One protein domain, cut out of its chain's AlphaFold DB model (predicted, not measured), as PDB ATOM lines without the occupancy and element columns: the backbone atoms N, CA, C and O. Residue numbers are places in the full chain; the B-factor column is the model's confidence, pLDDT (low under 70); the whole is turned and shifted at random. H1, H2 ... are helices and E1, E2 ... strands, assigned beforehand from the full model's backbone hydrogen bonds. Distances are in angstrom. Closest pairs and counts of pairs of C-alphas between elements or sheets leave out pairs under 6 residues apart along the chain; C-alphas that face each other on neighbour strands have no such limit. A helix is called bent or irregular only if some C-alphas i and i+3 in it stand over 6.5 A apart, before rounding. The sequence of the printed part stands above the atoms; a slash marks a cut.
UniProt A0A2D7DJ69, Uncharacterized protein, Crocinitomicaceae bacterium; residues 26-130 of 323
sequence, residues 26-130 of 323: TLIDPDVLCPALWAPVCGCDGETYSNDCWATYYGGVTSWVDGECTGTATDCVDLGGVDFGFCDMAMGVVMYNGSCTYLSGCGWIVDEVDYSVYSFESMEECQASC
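AT A GLANCE: This is residues 26 to 130 of the 323 residues of an uncharacterized protein of Crocinitomicaceae bacterium (UniProt A0A2D7DJ69). With little regular structure, the model shows two small lobes in a row: H1 beside the short strand pair E1 and E2, then the bent hairpin E3 and E4 with H2 and H3 close by. The 105 printed residues run E1 H1 E2 E3 E4 H2 H3, both sheets antiparallel, class mixed, only 40 residues in named elements. It is compact, radius of gyration of the C-alphas 14.4 A, spans 43 by 29 by 19 A.

IN THESE COORDINATES: Find C-alpha 41 at (83.703, 49.162, 99.443), where E1 (41 to 43) begins; H1 (52 to 59) and E2 (64 to 66) follow. E3 (89 to 96), 16.4 A, bends by 75 degrees at residue 93; E4 (99 to 105) is 17.5 A. After H2 (115 to 118), H3 (123 to 129) ends at (75.617, 60.861, 109.283).

HOW THE PARTS SIT: Across E1 and E2, N 42 and O 65 are within hydrogen-bond range, 2.9 A; H1 is nearest E1 at C-alphas 52 and 41, 6.2 A. In the hairpin E3 and E4, N 101 and O 94 are 2.9 A apart; the closest C-alphas of E4 and H3 are 100 and 126, 6.1 A, those of E3 and H3 are 93 and 123, 6.1 A, and those of E3 and H2 are 94 and 118, 6.6 A. H1 and H3 have every O i to N i+4 pair within range; H2 is too short for one.

THE WHOLE: C-alphas 36 and 88 are farthest apart, 43.8 A. The link E2 to E3 is long; the printed part has no cut, and no printed residue is under 70.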
ATOM      1  N   THR A  26      94.005  55.516  84.587       91.00
ATOM      2  CA  THR A  26      95.375  54.982  84.581       91.00
ATOM      3  C   THR A  26      95.615  53.930  85.661       91.00
ATOM      4  O   THR A  26      96.555  53.149  85.529       91.00
ATOM      5  N   LEU A  27      94.754  53.871  86.684       90.94
ATOM      6  CA  LEU A  27      94.780  52.836  87.720       90.94
ATOM      7  C   LEU A  27      94.104  51.535  87.268       90.94
ATOM      8  O   LEU A  27      94.327  50.493  87.880       90.94
ATOM      9  N   ILE A  28      93.308  51.575  86.191       94.44
ATOM     10  CA  ILE A  28      92.601  50.401  85.678       94.44
ATOM     11  C   ILE A  28      93.600  49.439  85.028       94.44
ATOM     12  O   ILE A  28      94.113  49.688  83.935       94.44
ATOM     13  N   ASP A  29      93.822  48.303  85.683       94.31
ATOM     14  CA  ASP A  29      94.682  47.219  85.230       94.31
ATOM     15  C   ASP A  29      93.985  45.858  85.441       94.31
ATOM     16  O   ASP A  29      94.010  45.292  86.540       94.31
ATOM     17  N   PRO A  30      93.372  45.287  84.385       91.81
ATOM     18  CA  PRO A  30      92.683  44.004  84.473       91.81
ATOM     19  C   PRO A  30      93.637  42.806  84.631       91.81
ATOM     20  O   PRO A  30      93.159  41.688  84.828       91.81
ATOM     21  N   ASP A  31      94.957  43.002  84.529       95.31
ATOM     22  CA  ASP A  31      95.947  41.948  84.764       95.31
ATOM     23  C   ASP A  31      96.287  41.801  86.262       95.31
ATOM     24  O   ASP A  31      96.878  40.792  86.672       95.31
ATOM     25  N   VAL A  32      95.875  42.756  87.109       95.06
ATOM     26  CA  VAL A  32      96.036  42.664  88.563       95.06
ATOM     27  C   VAL A  32      95.107  41.595  89.135       95.06
ATOM     28  O   VAL A  32      93.884  41.602  88.971       95.06
ATOM     29  N   LEU A  33      95.705  40.654  89.866       95.69
ATOM     30  CA  LEU A  33      94.983  39.591  90.554       95.69
ATOM     31  C   LEU A  33      94.476  40.090  91.907       95.69
ATOM     32  O   LEU A  33      95.162  39.964  92.921       95.69
ATOM     33  N   CYS A  34      93.249  40.604  91.927       95.81
ATOM     34  CA  CYS A  34      92.591  40.944  93.180       95.81
ATOM     35  C   CYS A  34      92.099  39.690  93.922       95.81
ATOM     36  O   CYS A  34      91.548  38.771  93.299       95.81
ATOM     37  N   PRO A  35      92.255  39.624  95.258       93.56
ATOM     38  CA  PRO A  35      91.678  38.551  96.053       93.56
ATOM     39  C   PRO A  35      90.163  38.450  95.835       93.56
ATOM     40  O   PRO A  35      89.461  39.458  95.747       93.56
ATOM     41  N   ALA A  36      89.630  37.226  95.840       93.25
ATOM     42  CA  ALA A  36      88.183  36.973  95.846       93.25
ATOM     43  C   ALA A  36      87.554  37.181  97.243       93.25
ATOM     44  O   ALA A  36      86.580  36.518  97.603       93.25
ATOM     45  N   LEU A  37      88.160  38.047  98.060       94.44
ATOM     46  CA  LEU A  37      87.678  38.404  99.386       94.44
ATOM     47  C   LEU A  37      86.458  39.314  99.244       94.44
ATOM     48  O   LEU A  37      86.506  40.284  98.493       94.44
ATOM     49  N   TRP A  38      85.393  39.014  99.984       94.38
ATOM     50  CA  TRP A  38      84.234  39.894 100.081       94.38
ATOM     51  C   TRP A  38      84.386  40.816 101.292       94.38
ATOM     52  O   TRP A  38      84.056  40.431 102.415       94.38
ATOM     53  N   ALA A  39      84.931  42.000 101.044       93.94
ATOM     54  CA  ALA A  39      85.090  43.097 101.992       93.94
ATOM     55  C   ALA A  39      84.671  44.377 101.255       93.94
ATOM     56  O   ALA A  39      85.540  45.109 100.793       93.94
ATOM     57  N   PRO A  40      83.360  44.555 101.007       95.94
ATOM     58  CA  PRO A  40      82.883  45.491 100.005       95.94
ATOM     59  C   PRO A  40      83.238  46.927 100.360       95.94
ATOM     60  O   PRO A  40      83.279  47.282 101.538       95.94
ATOM     61  N   VAL A  41      83.452  47.728  99.323       93.69
ATOM     62  CA  VAL A  41      83.703  49.162  99.443       93.69
ATOM     63  C   VAL A  41      82.781  49.925  98.498       93.69
ATOM     64  O   VAL A  41      82.489  49.449  97.394       93.69
ATOM     65  N   CYS A  42      82.326  51.098  98.929       91.12
ATOM     66  CA  CYS A  42      81.532  52.009  98.120       91.12
ATOM     67  C   CYS A  42      82.466  53.057  97.526       91.12
ATOM     68  O   CYS A  42      83.031  53.873  98.257       91.12
ATOM     69  N   GLY A  43      82.680  52.982  96.212       87.88
ATOM     70  CA  GLY A  43      83.560  53.897  95.502       87.88
ATOM     71  C   GLY A  43      82.993  55.311  95.427       87.88
ATOM     72  O   GLY A  43      81.782  55.518  95.525       87.88
ATOM     73  N   CYS A  44      83.858  56.302  95.202       81.25
ATOM     74  CA  CYS A  44      83.408  57.678  94.978       81.25
ATOM     75  C   CYS A  44      82.543  57.849  93.712       81.25
ATOM     76  O   CYS A  44      81.911  58.886  93.512       81.25
ATOM     77  N   ASP A  45      82.536  56.842  92.839       82.88
ATOM     78  CA  ASP A  45      81.708  56.741  91.639       82.88
ATOM     79  C   ASP A  45      80.300  56.212  91.950       82.88
ATOM     80  O   ASP A  45      79.452  56.156  91.061       82.88
ATOM     81  N   GLY A  46      80.042  55.854  93.211       82.88
ATOM     82  CA  GLY A  46      78.769  55.323  93.670       82.88
ATOM     83  C   GLY A  46      78.567  53.838  93.393       82.88
ATOM     84  O   GLY A  46      77.472  53.321  93.628       82.88
ATOM     85  N   GLU A  47      79.597  53.142  92.909       88.69
ATOM     86  CA  GLU A  47      79.544  51.716  92.614       88.69
ATOM     87  C   GLU A  47      80.110  50.891  93.775       88.69
ATOM     88  O   GLU A  47      81.063  51.264  94.464       88.69
ATOM     89  N   THR A  48      79.503  49.726  94.008       94.25
ATOM     90  CA  THR A  48      79.975  48.786  95.032       94.25
ATOM     91  C   THR A  48      80.995  47.829  94.441       94.25
ATOM     92  O   THR A  48      80.687  47.053  93.531       94.25
ATOM     93  N   TYR A  49      82.185  47.804  95.027       95.25
ATOM     94  CA  TYR A  49      83.260  46.894  94.650       95.25
ATOM     95  C   TYR A  49      83.418  45.781  95.679       95.25
ATOM     96  O   TYR A  49      83.132  45.956  96.858       95.25
ATOM     97  N   SER A  50      83.888  44.607  95.239       96.50
ATOM     98  CA  SER A  50      84.035  43.431  96.120       96.50
ATOM     99  C   SER A  50      85.047  43.645  97.252       96.50
ATOM    100  O   SER A  50      84.907  43.039  98.314       96.50
ATOM    101  N   ASN A  51      86.075  44.454  96.984       94.94
ATOM    102  CA  ASN A  51      87.051  44.984  97.932       94.94
ATOM    103  C   ASN A  51      87.813  46.170  97.315       94.94
ATOM    104  O   ASN A  51      87.646  46.474  96.131       94.94
ATOM    105  N   ASP A  52      88.651  46.807  98.128       94.88
ATOM    106  CA  ASP A  52      89.548  47.918  97.797       94.88
ATOM    107  C   ASP A  52      90.418  47.669  96.551       94.88
ATOM    108  O   ASP A  52      90.561  48.547  95.694       94.88
ATOM    109  N   CYS A  53      90.936  46.448  96.378       96.44
ATOM    110  CA  CYS A  53      91.691  46.083  95.179       96.44
ATOM    111  C   CYS A  53      90.818  46.159  93.919       96.44
ATOM    112  O   CYS A  53      91.247  46.705  92.901       96.44
ATOM    113  N   TRP A  54      89.582  45.648  93.969       97.25
ATOM    114  CA  TRP A  54      88.661  45.741  92.829       97.25
ATOM    115  C   TRP A  54      88.281  47.195  92.524       97.25
ATOM    116  O   TRP A  54      88.257  47.565  91.351       97.25
ATOM    117  N   ALA A  55      88.042  48.016  93.550       93.94
ATOM    118  CA  ALA A  55      87.763  49.444  93.376       93.94
ATOM    119  C   ALA A  55      88.909  50.161  92.649       93.94
ATOM    120  O   ALA A  55      88.684  50.836  91.645       93.94
ATOM    121  N   THR A  56      90.144  49.921  93.089       93.50
ATOM    122  CA  THR A  56      91.338  50.559  92.518       93.50
ATOM    123  C   THR A  56      91.622  50.077  91.094       93.50
ATOM    124  O   THR A  56      91.681  50.879  90.168       93.50
ATOM    125  N   TYR A  57      91.785  48.765  90.890       96.31
ATOM    126  CA  TYR A  57      92.358  48.231  89.644       96.31
ATOM    127  C   TYR A  57      91.329  47.870  88.572       96.31
ATOM    128  O   TYR A  57      91.684  47.737  87.404       96.31
ATOM    129  N   TYR A  58      90.055  47.708  88.931       94.38
ATOM    130  CA  TYR A  58      88.991  47.416  87.963       94.38
ATOM    131  C   TYR A  58      88.016  48.583  87.809       94.38
ATOM    132  O   TYR A  58      87.460  48.753  86.725       94.38
ATOM    133  N   GLY A  59      87.832  49.383  88.864       91.25
ATOM    134  CA  GLY A  59      87.033  50.609  88.842       91.25
ATOM    135  C   GLY A  59      87.827  51.875  88.522       91.25
ATOM    136  O   GLY A  59      87.261  52.840  88.020       91.25
ATOM    137  N   GLY A  60      89.142  51.886  88.780       92.00
ATOM    138  CA  GLY A  60      89.952  53.104  88.688       92.00
ATOM    139  C   GLY A  60      89.599  54.127  89.767       92.00
ATOM    140  O   GLY A  60      89.940  55.296  89.631       92.00
ATOM    141  N   VAL A  61      88.871  53.723  90.806       90.19
ATOM    142  CA  VAL A  61      88.348  54.626  91.829       90.19
ATOM    143  C   VAL A  61      89.480  55.048  92.761       90.19
ATOM    144  O   VAL A  61      90.251  54.211  93.225       90.19
ATOM    145  N   THR A  62      89.583  56.347  93.041       82.94
ATOM    146  CA  THR A  62      90.678  56.915  93.847       82.94
ATOM    147  C   THR A  62      90.343  57.097  95.330       82.94
ATOM    148  O   THR A  62      91.245  57.364  96.124       82.94
ATOM    149  N   SER A  63      89.075  56.937  95.720       79.88
ATOM    150  CA  SER A  63      88.627  56.930  97.117       79.88
ATOM    151  C   SER A  63      87.358  56.093  97.306       79.88
ATOM    152  O   SER A  63      86.525  55.976  96.406       79.88
ATOM    153  N   TRP A  64      87.199  55.491  98.481       87.75
ATOM    154  CA  TRP A  64      86.037  54.676  98.831       87.75
ATOM    155  C   TRP A  64      85.805  54.679 100.340       87.75
ATOM    156  O   TRP A  64      86.710  54.994 101.114       87.75
ATOM    157  N   VAL A  65      84.601  54.288 100.751       84.88
ATOM    158  CA  VAL A  65      84.274  53.981 102.150       84.88
ATOM    159  C   VAL A  65      84.029  52.486 102.328       84.88
ATOM    160  O   VAL A  65      83.655  51.790 101.382       84.88
ATOM    161  N   ASP A  66      84.214  51.986 103.548       87.81
ATOM    162  CA  ASP A  66      83.905  50.595 103.877       87.81
ATOM    163  C   ASP A  66      82.395  50.321 103.808       87.81
ATOM    164  O   ASP A  66      81.581  51.058 104.367       87.81
ATOM    165  N   GLY A  67      82.025  49.199 103.190       89.75
ATOM    166  CA  GLY A  67      80.641  48.761 103.023       89.75
ATOM    167  C   GLY A  67      80.146  48.832 101.579       89.75
ATOM    168  O   GLY A  67      80.812  49.334 100.683       89.75
ATOM    169  N   GLU A  68      78.960  48.280 101.334       93.19
ATOM    170  CA  GLU A  68      78.279  48.432 100.044       93.19
ATOM    171  C   GLU A  68      77.627  49.817  99.956       93.19
ATOM    172  O   GLU A  68      77.165  50.346 100.969       93.19
ATOM    173  N   CYS A  69      77.514  50.371  98.749       89.75
ATOM    174  CA  CYS A  69      76.746  51.592  98.540       89.75
ATOM    175  C   CYS A  69      75.263  51.342  98.834       89.75
ATOM    176  O   CYS A  69      74.646  50.409  98.310       89.75
ATOM    177  N   THR A  70      74.660  52.214  99.633       87.31
ATOM    178  CA  THR A  70      73.213  52.252  99.869       87.31
ATOM    179  C   THR A  70      72.475  53.081  98.817       87.31
ATOM    180  O   THR A  70      71.250  52.978  98.708       87.31
ATOM    181  N   GLY A  71      73.204  53.875  98.024       82.38
ATOM    182  CA  GLY A  71      72.656  54.815  97.048       82.38
ATOM    183  C   GLY A  71      72.059  56.052  97.713       82.38
ATOM    184  O   GLY A  71      71.079  56.608  97.217       82.38
ATOM    185  N   THR A  72      72.595  56.440  98.873       84.19
ATOM    186  CA  THR A  72      72.109  57.581  99.655       84.19
ATOM    187  C   THR A  72      73.266  58.370 100.255       84.19
ATOM    188  O   THR A  72      74.393  57.888 100.327       84.19
ATOM    189  N   ALA A  73      72.985  59.578 100.741       81.56
ATOM    190  CA  ALA A  73      73.987  60.448 101.346       81.56
ATOM    191  C   ALA A  73      74.728  59.805 102.530       81.56
ATOM    192  O   ALA A  73      75.882  60.140 102.772       81.56
ATOM    193  N   THR A  74      74.133  58.818 103.213       84.00
ATOM    194  CA  THR A  74      74.797  58.089 104.308       84.00
ATOM    195  C   THR A  74      75.957  57.204 103.855       84.00
ATOM    196  O   THR A  74      76.674  56.691 104.706       84.00
ATOM    197  N   ASP A  75      76.151  57.027 102.546       84.88
ATOM    198  CA  ASP A  75      77.360  56.410 101.992       84.88
ATOM    199  C   ASP A  75      78.584  57.321 102.137       84.88
ATOM    200  O   ASP A  75      79.702  56.872 101.940       84.88
ATOM    201  N   CYS A  76      78.390  58.601 102.478       85.81
ATOM    202  CA  CYS A  76      79.469  59.546 102.767       85.81
ATOM    203  C   CYS A  76      80.534  59.628 101.667       85.81
ATOM    204  O   CYS A  76      81.710  59.863 101.938       85.81
ATOM    205  N   VAL A  77      80.094  59.452 100.419       84.94
ATOM    206  CA  VAL A  77      80.928  59.544  99.226       84.94
ATOM    207  C   VAL A  77      81.530  60.945  99.126       84.94
ATOM    208  O   VAL A  77      80.807  61.942  99.070       84.94
ATOM    209  N   ASP A  78      82.861  61.011  99.103       84.38
ATOM    210  CA  ASP A  78      83.608  62.261  99.003       84.38
ATOM    211  C   ASP A  78      83.608  62.798  97.562       84.38
ATOM    212  O   ASP A  78      84.133  62.172  96.638       84.38
ATOM    213  N   LEU A  79      83.031  63.988  97.379       85.19
ATOM    214  CA  LEU A  79      82.897  64.665  96.088       85.19
ATOM    215  C   LEU A  79      84.025  65.668  95.794       85.19
ATOM    216  O   LEU A  79      83.947  66.397  94.805       85.19
ATOM    217  N   GLY A  80      85.084  65.695  96.611       81.44
ATOM    218  CA  GLY A  80      86.294  66.515  96.456       81.44
ATOM    219  C   GLY A  80      86.952  66.432  95.077       81.44
ATOM    220  O   GLY A  80      87.619  67.365  94.624       81.44
ATOM    221  N   GLY A  81      86.715  65.313  94.396       75.56
ATOM    222  CA  GLY A  81      87.234  64.988  93.078       75.56
ATOM    223  C   GLY A  81      86.319  65.244  91.886       75.56
ATOM    224  O   GLY A  81      86.712  64.991  90.748       75.56
ATOM    225  N   VAL A  82      85.086  65.694  92.114       81.69
ATOM    226  CA  VAL A  82      84.080  65.846  91.056       81.69
ATOM    227  C   VAL A  82      83.973  67.321  90.660       81.69
ATOM    228  O   VAL A  82      83.687  68.184  91.487       81.69
ATOM    229  N   ASP A  83      84.198  67.629  89.378       86.56
ATOM    230  CA  ASP A  83      84.074  68.994  88.854       86.56
ATOM    231  C   ASP A  83      82.620  69.307  88.474       86.56
ATOM    232  O   ASP A  83      82.132  68.939  87.403       86.56
ATOM    233  N   PHE A  84      81.925  70.041  89.344       87.31
ATOM    234  CA  PHE A  84      80.561  70.521  89.098       87.31
ATOM    235  C   PHE A  84      80.505  71.782  88.213       87.31
ATOM    236  O   PHE A  84      79.423  72.330  87.978       87.31
ATOM    237  N   GLY A  85      81.647  72.240  87.689       83.75
ATOM    238  CA  GLY A  85      81.786  73.368  86.777       83.75
ATOM    239  C   GLY A  85      81.835  74.741  87.460       83.75
ATOM    240  O   GLY A  85      81.492  74.919  88.622       83.75
ATOM    241  N   PHE A  86      82.223  75.766  86.692       78.81
ATOM    242  CA  PHE A  86      82.475  77.139  87.171       78.81
ATOM    243  C   PHE A  86      81.220  77.988  87.484       78.81
ATOM    244  O   PHE A  86      81.284  79.219  87.438       78.81
ATOM    245  N   CYS A  87      80.059  77.377  87.721       83.75
ATOM    246  CA  CYS A  87      78.838  78.106  88.070       83.75
ATOM    247  C   CYS A  87      78.644  78.131  89.591       83.75
ATOM    248  O   CYS A  87      78.766  77.098  90.232       83.75
ATOM    249  N   ASP A  88      78.215  79.260  90.160       79.12
ATOM    250  CA  ASP A  88      77.976  79.381  91.608       79.12
ATOM    251  C   ASP A  88      76.476  79.305  91.949       79.12
ATOM    252  O   ASP A  88      75.866  80.293  92.372       79.12
ATOM    253  N   MET A  89      75.837  78.149  91.740       81.12
ATOM    254  CA  MET A  89      74.492  77.898  92.284       81.12
ATOM    255  C   MET A  89      74.599  77.064  93.553       81.12
ATOM    256  O   MET A  89      75.254  76.032  93.532       81.12
ATOM    257  N   ALA A  90      73.945  77.482  94.641       85.44
ATOM    258  CA  ALA A  90      73.878  76.690  95.868       85.44
ATOM    259  C   ALA A  90      73.154  75.367  95.583       85.44
ATOM    260  O   ALA A  90      71.960  75.377  95.272       85.44
ATOM    261  N   MET A  91      73.885  74.256  95.646       87.81
ATOM    262  CA  MET A  91      73.371  72.936  95.295       87.81
ATOM    263  C   MET A  91      72.949  72.157  96.540       87.81
ATOM    264  O   MET A  91      71.831  71.649  96.570       87.81
ATOM    265  N   GLY A  92      73.777  72.125  97.586       89.44
ATOM    266  CA  GLY A  92      73.458  71.422  98.832       89.44
ATOM    267  C   GLY A  92      74.652  71.320  99.775       89.44
ATOM    268  O   GLY A  92      75.650  72.017  99.587       89.44
ATOM    269  N   VAL A  93      74.540  70.458 100.785       93.12
ATOM    270  CA  VAL A  93      75.665  70.060 101.641       93.12
ATOM    271  C   VAL A  93      76.144  68.684 101.207       93.12
ATOM    272  O   VAL A  93      75.322  67.810 100.953       93.12
ATOM    273  N   VAL A  94      77.452  68.487 101.105       91.44
ATOM    274  CA  VAL A  94      78.057  67.215 100.687       91.44
ATOM    275  C   VAL A  94      79.305  66.938 101.519       91.44
ATOM    276  O   VAL A  94      79.857  67.863 102.121       91.44
ATOM    277  N   MET A  95      79.772  65.691 101.505       86.56
ATOM    278  CA  MET A  95      81.134  65.362 101.924       86.56
ATOM    279  C   MET A  95      82.110  65.783 100.816       86.56
ATOM    280  O   MET A  95      81.936  65.395  99.661       86.56
ATOM    281  N   TYR A  96      83.093  66.621 101.138       85.25
ATOM    282  CA  TYR A  96      84.067  67.151 100.182       85.25
ATOM    283  C   TYR A  96      85.438  67.274 100.847       85.25
ATOM    284  O   TYR A  96      85.598  68.040 101.800       85.25
ATOM    285  N   ASN A  97      86.430  66.560 100.323       77.62
ATOM    286  CA  ASN A  97      87.772  66.438 100.891       77.62
ATOM    287  C   ASN A  97      87.742  66.124 102.400       77.62
ATOM    288  O   ASN A  97      88.401  66.794 103.192       77.62
ATOM    289  N   GLY A  98      86.934  65.143 102.797       77.00
ATOM    290  CA  GLY A  98      86.863  64.639 104.168       77.00
ATOM    291  C   GLY A  98      86.044  65.472 105.159       77.00
ATOM    292  O   GLY A  98      85.940  65.084 106.323       77.00
ATOM    293  N   SER A  99      85.432  66.584 104.729       84.38
ATOM    294  CA  SER A  99      84.581  67.419 105.587       84.38
ATOM    295  C   SER A  99      83.251  67.791 104.929       84.38
ATOM    296  O   SER A  99      83.135  67.916 103.707       84.38
ATOM    297  N   CYS A 100      82.224  67.997 105.753       90.62
ATOM    298  CA  CYS A 100      80.926  68.470 105.298       90.62
ATOM    299  C   CYS A 100      81.007  69.946 104.880       90.62
ATOM    300  O   CYS A 100      81.320  70.828 105.679       90.62
ATOM    301  N   THR A 101      80.678  70.249 103.623       90.12
ATOM    302  CA  THR A 101      80.722  71.619 103.091       90.12
ATOM    303  C   THR A 101      79.500  71.962 102.247       90.12
ATOM    304  O   THR A 101      78.790  71.083 101.758       90.12
ATOM    305  N   TYR A 102      79.259  73.261 102.049       91.38
ATOM    306  CA  TYR A 102      78.282  73.729 101.068       91.38
ATOM    307  C   TYR A 102      78.887  73.654  99.669       91.38
ATOM    308  O   TYR A 102      79.841  74.369  99.360       91.38
ATOM    309  N   LEU A 103      78.289  72.833  98.814       90.06
ATOM    310  CA  LEU A 103      78.674  72.712  97.418       90.06
ATOM    311  C   LEU A 103      77.888  73.702  96.554       90.06
ATOM    312  O   LEU A 103      76.662  73.839  96.674       90.06
ATOM    313  N   SER A 104      78.598  74.361  95.641       88.81
ATOM    314  CA  SER A 104      78.009  75.135  94.553       88.81
ATOM    315  C   SER A 104      78.537  74.680  93.197       88.81
ATOM    316  O   SER A 104      79.702  74.313  93.093       88.81
ATOM    317  N   GLY A 105      77.689  74.716  92.168       89.12
ATOM    318  CA  GLY A 105      78.053  74.224  90.839       89.12
ATOM    319  C   GLY A 105      77.012  74.516  89.756       89.12
ATOM    320  O   GLY A 105      76.054  75.271  89.949       89.12
ATOM    321  N   CYS A 106      77.204  73.912  88.583       88.44
ATOM    322  CA  CYS A 106      76.312  74.022  87.427       88.44
ATOM    323  C   CYS A 106      75.157  72.996  87.447       88.44
ATOM    324  O   CYS A 106      74.142  73.222  86.784       88.44
ATOM    325  N   GLY A 107      75.280  71.892  88.190       88.50
ATOM    326  CA  GLY A 107      74.267  70.836  88.297       88.50
ATOM    327  C   GLY A 107      74.848  69.527  88.836       88.50
ATOM    328  O   GLY A 107      76.057  69.391  88.916       88.50
ATOM    329  N   TRP A 108      73.990  68.576  89.209       89.50
ATOM    330  CA  TRP A 108      74.382  67.325  89.884       89.50
ATOM    331  C   TRP A 108      74.860  66.202  88.961       89.50
ATOM    332  O   TRP A 108      75.311  65.172  89.449       89.50
ATOM    333  N   ILE A 109      74.733  66.380  87.644       87.94
ATOM    334  CA  ILE A 109      75.079  65.351  86.663       87.94
ATOM    335  C   ILE A 109      76.441  65.682  86.061       87.94
ATOM    336  O   ILE A 109      76.565  66.691  85.360       87.94
ATOM    337  N   VAL A 110      77.426  64.822  86.304       84.56
ATOM    338  CA  VAL A 110      78.789  64.918  85.762       84.56
ATOM    339  C   VAL A 110      79.122  63.580  85.110       84.56
ATOM    340  O   VAL A 110      78.878  62.537  85.704       84.56
ATOM    341  N   ASP A 111      79.588  63.605  83.859       82.56
ATOM    342  CA  ASP A 111      79.943  62.403  83.082       82.56
ATOM    343  C   ASP A 111      78.886  61.276  83.116       82.56
ATOM    344  O   ASP A 111      79.202  60.097  83.212       82.56
ATOM    345  N   GLU A 112      77.607  61.660  82.999       81.81
ATOM    346  CA  GLU A 112      76.424  60.772  83.024       81.81
ATOM    347  C   GLU A 112      76.089  60.140  84.391       81.81
ATOM    348  O   GLU A 112      75.099  59.412  84.490       81.81
ATOM    349  N   VAL A 113      76.820  60.489  85.454       79.50
ATOM    350  CA  VAL A 113      76.549  60.078  86.840       79.50
ATOM    351  C   VAL A 113      75.785  61.180  87.581       79.50
ATOM    352  O   VAL A 113      76.129  62.358  87.485       79.50
ATOM    353  N   ASP A 114      74.722  60.812  88.305       86.81
ATOM    354  CA  ASP A 114      73.903  61.731  89.112       86.81
ATOM    355  C   ASP A 114      74.323  61.685  90.587       86.81
ATOM    356  O   ASP A 114      73.993  60.750  91.314       86.81
ATOM    357  N   TYR A 115      75.017  62.730  91.033       86.62
ATOM    358  CA  TYR A 115      75.547  62.846  92.393       86.62
ATOM    359  C   TYR A 115      74.555  63.456  93.392       86.62
ATOM    360  O   TYR A 115      74.888  63.619  94.565       86.62
ATOM    361  N   SER A 116      73.331  63.806  92.972       89.56
ATOM    362  CA  SER A 116      72.350  64.453  93.861       89.56
ATOM    363  C   SER A 116      71.969  63.596  95.069       89.56
ATOM    364  O   SER A 116      71.639  64.129  96.131       89.56
ATOM    365  N   VAL A 117      72.066  62.273  94.927       88.75
ATOM    366  CA  VAL A 117      71.783  61.287  95.978       88.75
ATOM    367  C   VAL A 117      72.751  61.354  97.160       88.75
ATOM    368  O   VAL A 117      72.386  60.905  98.244       88.75
ATOM    369  N   TYR A 118      73.934  61.950  96.977       88.25
ATOM    370  CA  TYR A 118      74.961  62.098  98.016       88.25
ATOM    371  C   TYR A 118      74.884  63.429  98.774       88.25
ATOM    372  O   TYR A 118      75.756  63.750  99.579       88.25
ATOM    373  N   SER A 119      73.844  64.221  98.512       91.69
ATOM    374  CA  SER A 119      73.632  65.506  99.172       91.69
ATOM    375  C   SER A 119      72.760  65.391 100.419       91.69
ATOM    376  O   SER A 119      71.782  64.646 100.458       91.69
ATOM    377  N   PHE A 120      73.109  66.174 101.435       92.44
ATOM    378  CA  PHE A 120      72.365  66.328 102.677       92.44
ATOM    379  C   PHE A 120      71.497  67.584 102.642       92.44
ATOM    380  O   PHE A 120      71.861  68.595 102.027       92.44
ATOM    381  N   GLU A 121      70.375  67.564 103.369       90.12
ATOM    382  CA  GLU A 121      69.505  68.740 103.486       90.12
ATOM    383  C   GLU A 121      70.141  69.835 104.360       90.12
ATOM    384  O   GLU A 121      69.807  71.016 104.231       90.12
ATOM    385  N   SER A 122      71.064  69.463 105.256       91.38
ATOM    386  CA  SER A 122      71.721  70.397 106.169       91.38
ATOM    387  C   SER A 122      73.124  69.958 106.593       91.38
ATOM    388  O   SER A 122      73.472  68.780 106.548       91.38
ATOM    389  N   MET A 123      73.910  70.929 107.070       90.81
ATOM    390  CA  MET A 123      75.238  70.687 107.647       90.81
ATOM    391  C   MET A 123      75.178  69.735 108.843       90.81
ATOM    392  O   MET A 123      76.001  68.836 108.959       90.81
ATOM    393  N   GLU A 124      74.171  69.903 109.701       90.50
ATOM    394  CA  GLU A 124      73.981  69.078 110.896       90.50
ATOM    395  C   GLU A 124      73.710  67.612 110.539       90.50
ATOM    396  O   GLU A 124      74.264  66.713 111.162       90.50
ATOM    397  N   GLU A 125      72.898  67.364 109.507       91.19
ATOM    398  CA  GLU A 125      72.609  66.007 109.035       91.19
ATOM    399  C   GLU A 125      73.842  65.342 108.415       91.19
ATOM    400  O   GLU A 125      74.103  64.173 108.701       91.19
ATOM    401  N   CYS A 126      74.619  66.096 107.630       90.75
ATOM    402  CA  CYS A 126      75.881  65.620 107.065       90.75
ATOM    403  C   CYS A 126      76.856  65.216 108.171       90.75
ATOM    404  O   CYS A 126      77.305  64.078 108.199       90.75
ATOM    405  N   GLN A 127      77.107  66.097 109.142       88.62
ATOM    406  CA  GLN A 127      78.055  65.843 110.233       88.62
ATOM    407  C   GLN A 127      77.593  64.737 111.192       88.62
ATOM    408  O   GLN A 127      78.409  64.072 111.824       88.62
ATOM    409  N   ALA A 128      76.279  64.539 111.330       86.38
ATOM    410  CA  ALA A 128      75.725  63.455 112.136       86.38
ATOM    411  C   ALA A 128      75.781  62.094 111.425       86.38
ATOM    412  O   ALA A 128      75.885  61.065 112.094       86.38
ATOM    413  N   SER A 129      75.663  62.085 110.094       86.19
ATOM    414  CA  SER A 129      75.617  60.861 109.283       86.19
ATOM    415  C   SER A 129      76.998  60.415 108.829       86.19
ATOM    416  O   SER A 129      77.270  59.220 108.773       86.19
ATOM    417  N   CYS A 130      77.864  61.381 108.540       84.00
ATOM    418  CA  CYS A 130      79.219  61.169 108.099       84.00
ATOM    419  C   CYS A 130      80.176  61.663 109.171       84.00
ATOM    420  O   CYS A 130      80.275  62.877 109.376       84.00
TER     421      CYS A 130